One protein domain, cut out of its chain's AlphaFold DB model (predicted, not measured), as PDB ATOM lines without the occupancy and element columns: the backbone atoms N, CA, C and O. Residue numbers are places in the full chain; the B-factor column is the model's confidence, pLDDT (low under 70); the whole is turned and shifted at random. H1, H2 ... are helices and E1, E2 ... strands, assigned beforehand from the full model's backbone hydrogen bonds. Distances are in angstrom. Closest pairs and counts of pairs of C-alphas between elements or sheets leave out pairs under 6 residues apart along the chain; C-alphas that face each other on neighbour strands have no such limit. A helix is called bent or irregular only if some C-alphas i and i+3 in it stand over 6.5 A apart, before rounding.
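AT A GLANCE: This is residues 56 to 128 of the 283 residues of the protein "Hypothetical membrane protein" of Francisella tularensis subsp. tularensis (strain SCHU S4 / Schu 4) (UniProt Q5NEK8). A long, narrow, twisted sheet of antiparallel strands makes a rod, and the long loop between E2 and E3 extends it at one end, where residues 90 to 99 stick out. One short, irregular helix, H1, comes before the strands and is not part of the sheet. The 73 printed residues hold H1, E1, E2, E3 and E4 in that order along the chain; the sheet's order is E1, E2, E3, E4, and the class is mostly strand. The whole is loose, with a radius of gyration of the C-alphas of 16.3 A and spans of 53 by 18 by 18 A.

HOW THE PARTS SIT: H1, residues 56 to 61, is irregular, with C-alphas 57 and 60 7.0 A apart; 0 of its 2 O i to N i+4 pairs and 0 of its 3 O i to N i+3 pairs are within hydrogen-bond range. H1 is not on the sheet, but only just, with 4 pairs of C-alphas within 10 A. Edge strand E1, residues 68 to 72, and E2, residues 75 to 87, form a hairpin at 157 degrees; C-alphas 71 and 76 face each other at 4.4 A, and N 70 and O 77 are 2.9 A apart, within hydrogen-bond range. E2 and E3, residues 104 to 115, form a hairpin at 164 degrees; C-alphas 79 and 111 face each other at 4.3 A, and N 82 and O 108 are within hydrogen-bond range at 2.7 A. E3 and edge strand E4, residues 118 to 128, form a hairpin at 168 degrees; C-alphas 114 and 119 face each other at 4.4 A, and N 111 and O 123 are within range at 2.8 A. The four strands form a meander, each the antiparallel neighbour of the one before. E1 and E4 are apart.

IN THESE COORDINATES: H1 begins at C-alpha 56, (-20.640, 98.217, -81.006). E2 is 34.8 A long, E3 34.6 A and E4 30.0 A. E4 ends at C-alpha 128, (-31.468, 103.338, -71.581).

THE WHOLE: The C-alphas of Asn 92 and Asn 116, the two farthest apart, are 53.3 A apart. The printed part has no cut. The link from E2 to E3, 16 residues, is long. Confidence is low, with pLDDT under 70, at residues 56 to 62, 86 to 105 and 125 to 128.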
ATOM      1  N   GLY A  56     -19.709  99.340 -81.153       59.12
ATOM      2  CA  GLY A  56     -20.640  98.217 -81.006       59.12
ATOM      3  C   GLY A  56     -20.477  97.448 -79.690       59.12
ATOM      4  O   GLY A  56     -21.471  96.988 -79.134       59.12
ATOM      5  N   ASN A  57     -19.256  97.372 -79.152       65.56
ATOM      6  CA  ASN A  57     -18.954  96.672 -77.899       65.56
ATOM      7  C   ASN A  57     -19.216  97.513 -76.639       65.56
ATOM      8  O   ASN A  57     -19.331  96.950 -75.552       65.56
ATOM      9  N   ILE A  58     -19.344  98.841 -76.753       65.88
ATOM     10  CA  ILE A  58     -19.668  99.709 -75.605       65.88
ATOM     11  C   ILE A  58     -21.021  99.311 -75.000       65.88
ATOM     12  O   ILE A  58     -21.198  99.309 -73.780       65.88
ATOM     13  N   ILE A  59     -21.976  98.936 -75.852       55.94
ATOM     14  CA  ILE A  59     -23.332  98.584 -75.446       55.94
ATOM     15  C   ILE A  59     -23.346  97.191 -74.797       55.94
ATOM     16  O   ILE A  59     -23.342  96.171 -75.479       55.94
ATOM     17  N   GLY A  60     -23.396  97.157 -73.463       56.59
ATOM     18  CA  GLY A  60     -23.567  95.933 -72.668       56.59
ATOM     19  C   GLY A  60     -22.296  95.371 -72.023       56.59
ATOM     20  O   GLY A  60     -22.418  94.521 -71.145       56.59
ATOM     21  N   ALA A  61     -21.103  95.849 -72.397       63.78
ATOM     22  CA  ALA A  61     -19.837  95.430 -71.778       63.78
ATOM     23  C   ALA A  61     -19.162  96.529 -70.939       63.78
ATOM     24  O   ALA A  61     -18.442  96.214 -69.994       63.78
ATOM     25  N   VAL A  62     -19.395  97.806 -71.262       66.44
ATOM     26  CA  VAL A  62     -18.759  98.947 -70.588       66.44
ATOM     27  C   VAL A  62     -19.700  99.538 -69.540       66.44
ATOM     28  O   VAL A  62     -20.880  99.764 -69.811       66.44
ATOM     29  N   ASP A  63     -19.174  99.820 -68.347       78.50
ATOM     30  CA  ASP A  63     -19.901 100.573 -67.324       78.50
ATOM     31  C   ASP A  63     -20.015 102.049 -67.738       78.50
ATOM     32  O   ASP A  63     -19.052 102.811 -67.679       78.50
ATOM     33  N   LEU A  64     -21.212 102.451 -68.168       80.19
ATOM     34  CA  LEU A  64     -21.506 103.811 -68.622       80.19
ATOM     35  C   LEU A  64     -21.699 104.809 -67.473       80.19
ATOM     36  O   LEU A  64     -21.887 105.999 -67.732       80.19
ATOM     37  N   ALA A  65     -21.657 104.364 -66.213       81.19
ATOM     38  CA  ALA A  65     -21.707 105.261 -65.063       81.19
ATOM     39  C   ALA A  65     -20.372 105.979 -64.809       81.19
ATOM     40  O   ALA A  65     -20.342 106.988 -64.099       81.19
ATOM     41  N   VAL A  66     -19.275 105.488 -65.391       87.81
ATOM     42  CA  VAL A  66     -17.919 105.993 -65.159       87.81
ATOM     43  C   VAL A  66     -17.245 106.314 -66.496       87.81
ATOM     44  O   VAL A  66     -17.419 105.578 -67.466       87.81
ATOM     45  N   PRO A  67     -16.456 107.401 -66.588       90.56
ATOM     46  CA  PRO A  67     -15.639 107.644 -67.766       90.56
ATOM     47  C   PRO A  67     -14.630 106.513 -67.992       90.56
ATOM     48  O   PRO A  67     -13.917 106.115 -67.070       90.56
ATOM     49  N   THR A  68     -14.530 106.049 -69.230       90.88
ATOM     50  CA  THR A  68     -13.523 105.086 -69.682       90.88
ATOM     51  C   THR A  68     -12.601 105.728 -70.708       90.88
ATOM     52  O   THR A  68     -13.023 106.557 -71.515       90.88
ATOM     53  N   ASP A  69     -11.324 105.364 -70.637       93.12
ATOM     54  CA  ASP A  69     -10.255 105.852 -71.506       93.12
ATOM     55  C   ASP A  69      -9.344 104.667 -71.831       93.12
ATOM     56  O   ASP A  69      -8.542 104.237 -70.998       93.12
ATOM     57  N   GLU A  70      -9.542 104.080 -73.008       88.75
ATOM     58  CA  GLU A  70      -8.851 102.870 -73.444       88.75
ATOM     59  C   GLU A  70      -7.938 103.146 -74.631       88.75
ATOM     60  O   GLU A  70      -8.317 103.824 -75.585       88.75
ATOM     61  N   ASN A  71      -6.749 102.544 -74.599       89.94
ATOM     62  CA  ASN A  71      -5.783 102.606 -75.690       89.94
ATOM     63  C   ASN A  71      -5.561 101.213 -76.278       89.94
ATOM     64  O   ASN A  71      -5.186 100.283 -75.560       89.94
ATOM     65  N   ILE A  72      -5.719 101.086 -77.595       84.19
ATOM     66  CA  ILE A  72      -5.446  99.862 -78.351       84.19
ATOM     67  C   ILE A  72      -4.483 100.215 -79.486       84.19
ATOM     68  O   ILE A  72      -4.885 100.703 -80.541       84.19
ATOM     69  N   GLY A  73      -3.189  99.979 -79.262       85.19
ATOM     70  CA  GLY A  73      -2.146 100.430 -80.185       85.19
ATOM     71  C   GLY A  73      -2.124 101.958 -80.281       85.19
ATOM     72  O   GLY A  73      -2.021 102.632 -79.258       85.19
ATOM     73  N   ASP A  74      -2.253 102.485 -81.499       87.06
ATOM     74  CA  ASP A  74      -2.274 103.930 -81.778       87.06
ATOM     75  C   ASP A  74      -3.674 104.559 -81.635       87.06
ATOM     76  O   ASP A  74      -3.841 105.779 -81.762       87.06
ATOM     77  N   PHE A  75      -4.689 103.732 -81.368       89.25
ATOM     78  CA  PHE A  75      -6.068 104.157 -81.180       89.25
ATOM     79  C   PHE A  75      -6.362 104.430 -79.712       89.25
ATOM     80  O   PHE A  75      -5.998 103.639 -78.840       89.25
ATOM     81  N   ARG A  76      -7.076 105.523 -79.444       92.56
ATOM     82  CA  ARG A  76      -7.576 105.871 -78.112       92.56
ATOM     83  C   ARG A  76      -9.074 106.136 -78.158       92.56
ATOM     84  O   ARG A  76      -9.549 106.896 -79.003       92.56
ATOM     85  N   PHE A  77      -9.799 105.539 -77.225       89.88
ATOM     86  CA  PHE A  77     -11.248 105.591 -77.109       89.88
ATOM     87  C   PHE A  77     -11.618 106.183 -75.758       89.88
ATOM     88  O   PHE A  77     -11.282 105.622 -74.720       89.88
ATOM     89  N   VAL A  78     -12.333 107.303 -75.766       92.56
ATOM     90  CA  VAL A  78     -12.793 107.965 -74.543       92.56
ATOM     91  C   VAL A  78     -14.311 107.953 -74.536       92.56
ATOM     92  O   VAL A  78     -14.932 108.533 -75.422       92.56
ATOM     93  N   THR A  79     -14.922 107.307 -73.548       86.94
ATOM     94  CA  THR A  79     -16.381 107.267 -73.380       86.94
ATOM     95  C   THR A  79     -16.726 107.861 -72.028       86.94
ATOM     96  O   THR A  79     -16.300 107.338 -71.005       86.94
ATOM     97  N   ALA A  80     -17.482 108.953 -72.003       90.44
ATOM     98  CA  ALA A  80     -17.808 109.663 -70.773       90.44
ATOM     99  C   ALA A  80     -19.311 109.967 -70.685       90.44
ATOM    100  O   ALA A  80     -19.880 110.482 -71.654       90.44
ATOM    101  N   PRO A  81     -19.962 109.697 -69.538       89.19
ATOM    102  CA  PRO A  81     -21.334 110.125 -69.321       89.19
ATOM    103  C   PRO A  81     -21.399 111.650 -69.181       89.19
ATOM    104  O   PRO A  81     -20.722 112.249 -68.347       89.19
ATOM    105  N   ASN A  82     -22.253 112.272 -69.985       85.62
ATOM    106  CA  ASN A  82     -22.643 113.672 -69.858       85.62
ATOM    107  C   ASN A  82     -23.669 113.843 -68.732       85.62
ATOM    108  O   ASN A  82     -23.602 114.797 -67.957       85.62
ATOM    109  N   SER A  83     -24.639 112.928 -68.650       85.00
ATOM    110  CA  SER A  83     -25.631 112.902 -67.578       85.00
ATOM    111  C   SER A  83     -26.194 111.499 -67.372       85.00
ATOM    112  O   SER A  83     -26.246 110.690 -68.299       85.00
ATOM    113  N   ILE A  84     -26.635 111.227 -66.145       83.56
ATOM    114  CA  ILE A  84     -27.302 109.982 -65.768       83.56
ATOM    115  C   ILE A  84     -28.604 110.388 -65.096       83.56
ATOM    116  O   ILE A  84     -28.593 111.010 -64.034       83.56
ATOM    117  N   THR A  85     -29.725 110.093 -65.747       76.12
ATOM    118  CA  THR A  85     -31.039 110.537 -65.289       76.12
ATOM    119  C   THR A  85     -31.928 109.330 -65.003       76.12
ATOM    120  O   THR A  85     -32.300 108.619 -65.944       76.12
ATOM    121  N   PRO A  86     -32.318 109.095 -63.737       68.12
ATOM    122  CA  PRO A  86     -33.382 108.151 -63.437       68.12
ATOM    123  C   PRO A  86     -34.701 108.693 -63.994       68.12
ATOM    124  O   PRO A  86     -35.042 109.865 -63.816       68.12
ATOM    125  N   ARG A  87     -35.443 107.846 -64.702       65.69
ATOM    126  CA  ARG A  87     -36.778 108.166 -65.207       65.69
ATOM    127  C   ARG A  87     -37.793 107.336 -64.439       65.69
ATOM    128  O   ARG A  87     -37.661 106.120 -64.326       65.69
ATOM    129  N   PHE A  88     -38.794 108.027 -63.922       60.78
ATOM    130  CA  PHE A  88     -39.905 107.445 -63.187       60.78
ATOM    131  C   PHE A  88     -41.153 107.520 -64.056       60.78
ATOM    132  O   PHE A  88     -41.300 108.440 -64.866       60.78
ATOM    133  N   GLU A  89     -42.033 106.540 -63.899       54.12
ATOM    134  CA  GLU A  89     -43.379 106.614 -64.451       54.12
ATOM    135  C   GLU A  89     -44.102 107.796 -63.789       54.12
ATOM    136  O   GLU A  89     -43.973 108.017 -62.587       54.12
ATOM    137  N   TYR A  90     -44.760 108.635 -64.586       48.16
ATOM    138  CA  TYR A  90     -45.367 109.881 -64.101       48.16
ATOM    139  C   TYR A  90     -46.878 109.747 -63.866       48.16
ATOM    140  O   TYR A  90     -47.507 110.696 -63.396       48.16
ATOM    141  N   GLU A  91     -47.472 108.592 -64.177       45.75
ATOM    142  CA  GLU A  91     -48.887 108.329 -63.924       45.75
ATOM    143  C   GLU A  91     -49.079 107.857 -62.467       45.75
ATOM    144  O   GLU A  91     -48.528 106.853 -62.031       45.75
ATOM    145  N   ASN A  92     -49.867 108.615 -61.693       46.50
ATOM    146  CA  ASN A  92     -50.327 108.299 -60.329       46.50
ATOM    147  C   ASN A  92     -49.283 108.174 -59.198       46.50
ATOM    148  O   ASN A  92     -49.659 107.824 -58.076       46.50
ATOM    149  N   THR A  93     -48.013 108.527 -59.404       45.22
ATOM    150  CA  THR A  93     -47.006 108.509 -58.327       45.22
ATOM    151  C   THR A  93     -46.525 109.902 -57.933       45.22
ATOM    152  O   THR A  93     -45.918 110.629 -58.716       45.22
ATOM    153  N   ASN A  94     -46.734 110.254 -56.662       46.78
ATOM    154  CA  ASN A  94     -46.010 111.337 -56.012       46.78
ATOM    155  C   ASN A  94     -44.549 110.892 -55.807       46.78
ATOM    156  O   ASN A  94     -44.241 110.184 -54.846       46.78
ATOM    157  N   ALA A  95     -43.661 111.304 -56.713       46.72
ATOM    158  CA  ALA A  95     -42.230 111.002 -56.650       46.72
ATOM    159  C   ALA A  95     -41.507 111.644 -55.443       46.72
ATOM    160  O   ALA A  95     -40.377 111.271 -55.144       46.72
ATOM    161  N   GLU A  96     -42.142 112.578 -54.725       48.16
ATOM    162  CA  GLU A  96     -41.593 113.195 -53.509       48.16
ATOM    163  C   GLU A  96     -41.863 112.374 -52.231       48.16
ATOM    164  O   GLU A  96     -41.337 112.729 -51.177       48.16
ATOM    165  N   LEU A  97     -42.652 111.284 -52.280       43.00
ATOM    166  CA  LEU A  97     -43.158 110.635 -51.056       43.00
ATOM    167  C   LEU A  97     -42.691 109.203 -50.772       43.00
ATOM    168  O   LEU A  97     -42.882 108.746 -49.647       43.00
ATOM    169  N   TYR A  98     -42.035 108.502 -51.695       42.66
ATOM    170  CA  TYR A  98     -41.509 107.158 -51.421       42.66
ATOM    171  C   TYR A  98     -40.206 106.916 -52.178       42.66
ATOM    172  O   TYR A  98     -40.056 107.378 -53.303       42.66
ATOM    173  N   ASN A  99     -39.285 106.171 -51.556       54.25
ATOM    174  CA  ASN A  99     -38.045 105.628 -52.127       54.25
ATOM    175  C   ASN A  99     -38.326 104.692 -53.328       54.25
ATOM    176  O   ASN A  99     -38.035 103.500 -53.268       54.25
ATOM    177  N   ALA A 100     -38.970 105.191 -54.380       54.91
ATOM    178  CA  ALA A 100     -39.325 104.418 -55.555       54.91
ATOM    179  C   ALA A 100     -38.070 104.157 -56.396       54.91
ATOM    180  O   ALA A 100     -37.228 105.040 -56.568       54.91
ATOM    181  N   GLU A 101     -37.945 102.941 -56.919       58.34
ATOM    182  CA  GLU A 101     -36.889 102.598 -57.868       58.34
ATOM    183  C   GLU A 101     -37.238 103.147 -59.261       58.34
ATOM    184  O   GLU A 101     -38.404 103.186 -59.659       58.34
ATOM    185  N   ALA A 102     -36.231 103.617 -59.999       60.88
ATOM    186  CA  ALA A 102     -36.435 104.189 -61.328       60.88
ATOM    187  C   ALA A 102     -36.892 103.116 -62.328       60.88
ATOM    188  O   ALA A 102     -36.326 102.025 -62.369       60.88
ATOM    189  N   TYR A 103     -37.867 103.451 -63.179       60.12
ATOM    190  CA  TYR A 103     -38.376 102.561 -64.231       60.12
ATOM    191  C   TYR A 103     -37.353 102.337 -65.355       60.12
ATOM    192  O   TYR A 103     -37.328 101.284 -65.984       60.12
ATOM    193  N   LEU A 104     -36.489 103.321 -65.609       67.75
ATOM    194  CA  LEU A 104     -35.288 103.162 -66.425       67.75
ATOM    195  C   LEU A 104     -34.231 104.179 -65.998       67.75
ATOM    196  O   LEU A 104     -34.551 105.260 -65.495       67.75
ATOM    197  N   ILE A 105     -32.967 103.850 -66.237       67.81
ATOM    198  CA  ILE A 105     -31.847 104.776 -66.081       67.81
ATOM    199  C   ILE A 105     -31.383 105.169 -67.478       67.81
ATOM    200  O   ILE A 105     -30.991 104.321 -68.278       67.81
ATOM    201  N   SER A 106     -31.453 106.463 -67.778       73.69
ATOM    202  CA  SER A 106     -31.034 107.015 -69.062       73.69
ATOM    203  C   SER A 106     -29.639 107.619 -68.933       73.69
ATOM    204  O   SER A 106     -29.424 108.504 -68.102       73.69
ATOM    205  N   TYR A 107     -28.711 107.142 -69.755       70.75
ATOM    206  CA  TYR A 107     -27.338 107.621 -69.850       70.75
ATOM    207  C   TYR A 107     -27.206 108.450 -71.123       70.75
ATOM    208  O   TYR A 107     -27.385 107.925 -72.219       70.75
ATOM    209  N   ASP A 108     -26.888 109.731 -70.983       77.44
ATOM    210  CA  ASP A 108     -26.414 110.568 -72.085       77.44
ATOM    211  C   ASP A 108     -24.889 110.493 -72.092       77.44
ATOM    212  O   ASP A 108     -24.259 110.826 -71.088       77.44
ATOM    213  N   VAL A 109     -24.299 110.011 -73.183       79.44
ATOM    214  CA  VAL A 109     -22.883 109.647 -73.253       79.44
ATOM    215  C   VAL A 109     -22.232 110.287 -74.473       79.44
ATOM    216  O   VAL A 109     -22.770 110.254 -75.582       79.44
ATOM    217  N   THR A 110     -21.029 110.820 -74.268       86.00
ATOM    218  CA  THR A 110     -20.119 111.238 -75.335       86.00
ATOM    219  C   THR A 110     -19.036 110.182 -75.514       86.00
ATOM    220  O   THR A 110     -18.313 109.859 -74.573       86.00
ATOM    221  N   HIS A 111     -18.880 109.682 -76.735       82.12
ATOM    222  CA  HIS A 111     -17.774 108.827 -77.148       82.12
ATOM    223  C   HIS A 111     -16.870 109.559 -78.141       82.12
ATOM    224  O   HIS A 111     -17.352 110.205 -79.074       82.12
ATOM    225  N   GLN A 112     -15.560 109.459 -77.946       88.44
ATOM    226  CA  GLN A 112     -14.531 110.101 -78.752       88.44
ATOM    227  C   GLN A 112     -13.500 109.069 -79.187       88.44
ATOM    228  O   GLN A 112     -13.024 108.273 -78.378       88.44
ATOM    229  N   PHE A 113     -13.122 109.130 -80.458       86.88
ATOM    230  CA  PHE A 113     -12.103 108.268 -81.037       86.88
ATOM    231  C   PHE A 113     -10.946 109.092 -81.585       86.88
ATOM    232  O   PHE A 113     -11.134 110.019 -82.383       86.88
ATOM    233  N   TYR A 114      -9.747 108.714 -81.162       90.62
ATOM    234  CA  TYR A 114      -8.484 109.299 -81.565       90.62
ATOM    235  C   TYR A 114      -7.630 108.252 -82.277       90.62
ATOM    236  O   TYR A 114      -7.537 107.109 -81.835       90.62
ATOM    237  N   ASP A 115      -6.944 108.681 -83.328       90.19
ATOM    238  CA  ASP A 115      -5.927 107.910 -84.046       90.19
ATOM    239  C   ASP A 115      -4.642 108.743 -84.037       90.19
ATOM    240  O   ASP A 115      -4.649 109.907 -84.458       90.19
ATOM    241  N   ASN A 116      -3.567 108.185 -83.473       89.06
ATOM    242  CA  ASN A 116      -2.278 108.863 -83.305       89.06
ATOM    243  C   ASN A 116      -2.397 110.229 -82.596       89.06
ATOM    244  O   ASN A 116      -1.732 111.208 -82.935       89.06
ATOM    245  N   GLY A 117      -3.296 110.309 -81.609       87.00
ATOM    246  CA  GLY A 117      -3.567 111.526 -80.838       87.00
ATOM    247  C   GLY A 117      -4.420 112.577 -81.560       87.00
ATOM    248  O   GLY A 117      -4.739 113.606 -80.966       87.00
ATOM    249  N   VAL A 118      -4.838 112.330 -82.805       89.94
ATOM    250  CA  VAL A 118      -5.741 113.208 -83.558       89.94
ATOM    251  C   VAL A 118      -7.177 112.742 -83.369       89.94
ATOM    252  O   VAL A 118      -7.500 111.594 -83.660       89.94
ATOM    253  N   LEU A 119      -8.055 113.643 -82.920       89.25
ATOM    254  CA  LEU A 119      -9.486 113.365 -82.804       89.25
ATOM    255  C   LEU A 119     -10.091 113.144 -84.196       89.25
ATOM    256  O   LEU A 119     -10.045 114.042 -85.038       89.25
ATOM    257  N   LYS A 120     -10.668 111.964 -84.425       85.19
ATOM    258  CA  LYS A 120     -11.304 111.599 -85.698       85.19
ATOM    259  C   LYS A 120     -12.825 111.677 -85.617       85.19
ATOM    260  O   LYS A 120     -13.441 112.285 -86.486       85.19
ATOM    261  N   TYR A 121     -13.424 111.110 -84.566       76.50
ATOM    262  CA  TYR A 121     -14.882 111.050 -84.415       76.50
ATOM    263  C   TYR A 121     -15.344 111.417 -83.005       76.50
ATOM    264  O   TYR A 121     -14.673 111.126 -82.015       76.50
ATOM    265  N   ILE A 122     -16.529 112.030 -82.942       79.69
ATOM    266  CA  ILE A 122     -17.309 112.243 -81.723       79.69
ATOM    267  C   ILE A 122     -18.719 111.695 -81.974       79.69
ATOM    268  O   ILE A 122     -19.339 111.998 -83.000       79.69
ATOM    269  N   ARG A 123     -19.236 110.902 -81.039       70.50
ATOM    270  CA  ARG A 123     -20.607 110.386 -81.038       70.50
ATOM    271  C   ARG A 123     -21.268 110.722 -79.712       70.50
ATOM    272  O   ARG A 123     -20.774 110.327 -78.666       70.50
ATOM    273  N   ASN A 124     -22.410 111.389 -79.786       73.69
ATOM    274  CA  ASN A 124     -23.287 111.583 -78.639       73.69
ATOM    275  C   ASN A 124     -24.457 110.618 -78.791       73.69
ATOM    276  O   ASN A 124     -25.078 110.579 -79.857       73.69
ATOM    277  N   PHE A 125     -24.741 109.831 -77.762       65.50
ATOM    278  CA  PHE A 125     -25.829 108.864 -77.795       65.50
ATOM    279  C   PHE A 125     -26.503 108.742 -76.434       65.50
ATOM    280  O   PHE A 125     -25.911 109.029 -75.395       65.50
ATOM    281  N   ILE A 126     -27.762 108.307 -76.467       67.75
ATOM    282  CA  ILE A 126     -28.546 108.014 -75.274       67.75
ATOM    283  C   ILE A 126     -28.705 106.501 -75.181       67.75
ATOM    284  O   ILE A 126     -29.175 105.868 -76.129       67.75
ATOM    285  N   TYR A 127     -28.341 105.934 -74.037       63.03
ATOM    286  CA  TYR A 127     -28.538 104.526 -73.728       63.03
ATOM    287  C   TYR A 127     -29.453 104.375 -72.516       63.03
ATOM    288  O   TYR A 127     -29.222 104.981 -71.473       63.03
ATOM    289  N   ASN A 128     -30.506 103.572 -72.653       63.12
ATOM    290  CA  ASN A 128     -31.468 103.338 -71.581       63.12
ATOM    291  C   ASN A 128     -31.249 101.943 -71.007       63.12
ATOM    292  O   ASN A 128     -31.433 100.948 -71.709       63.12
TER     293      ASN A 128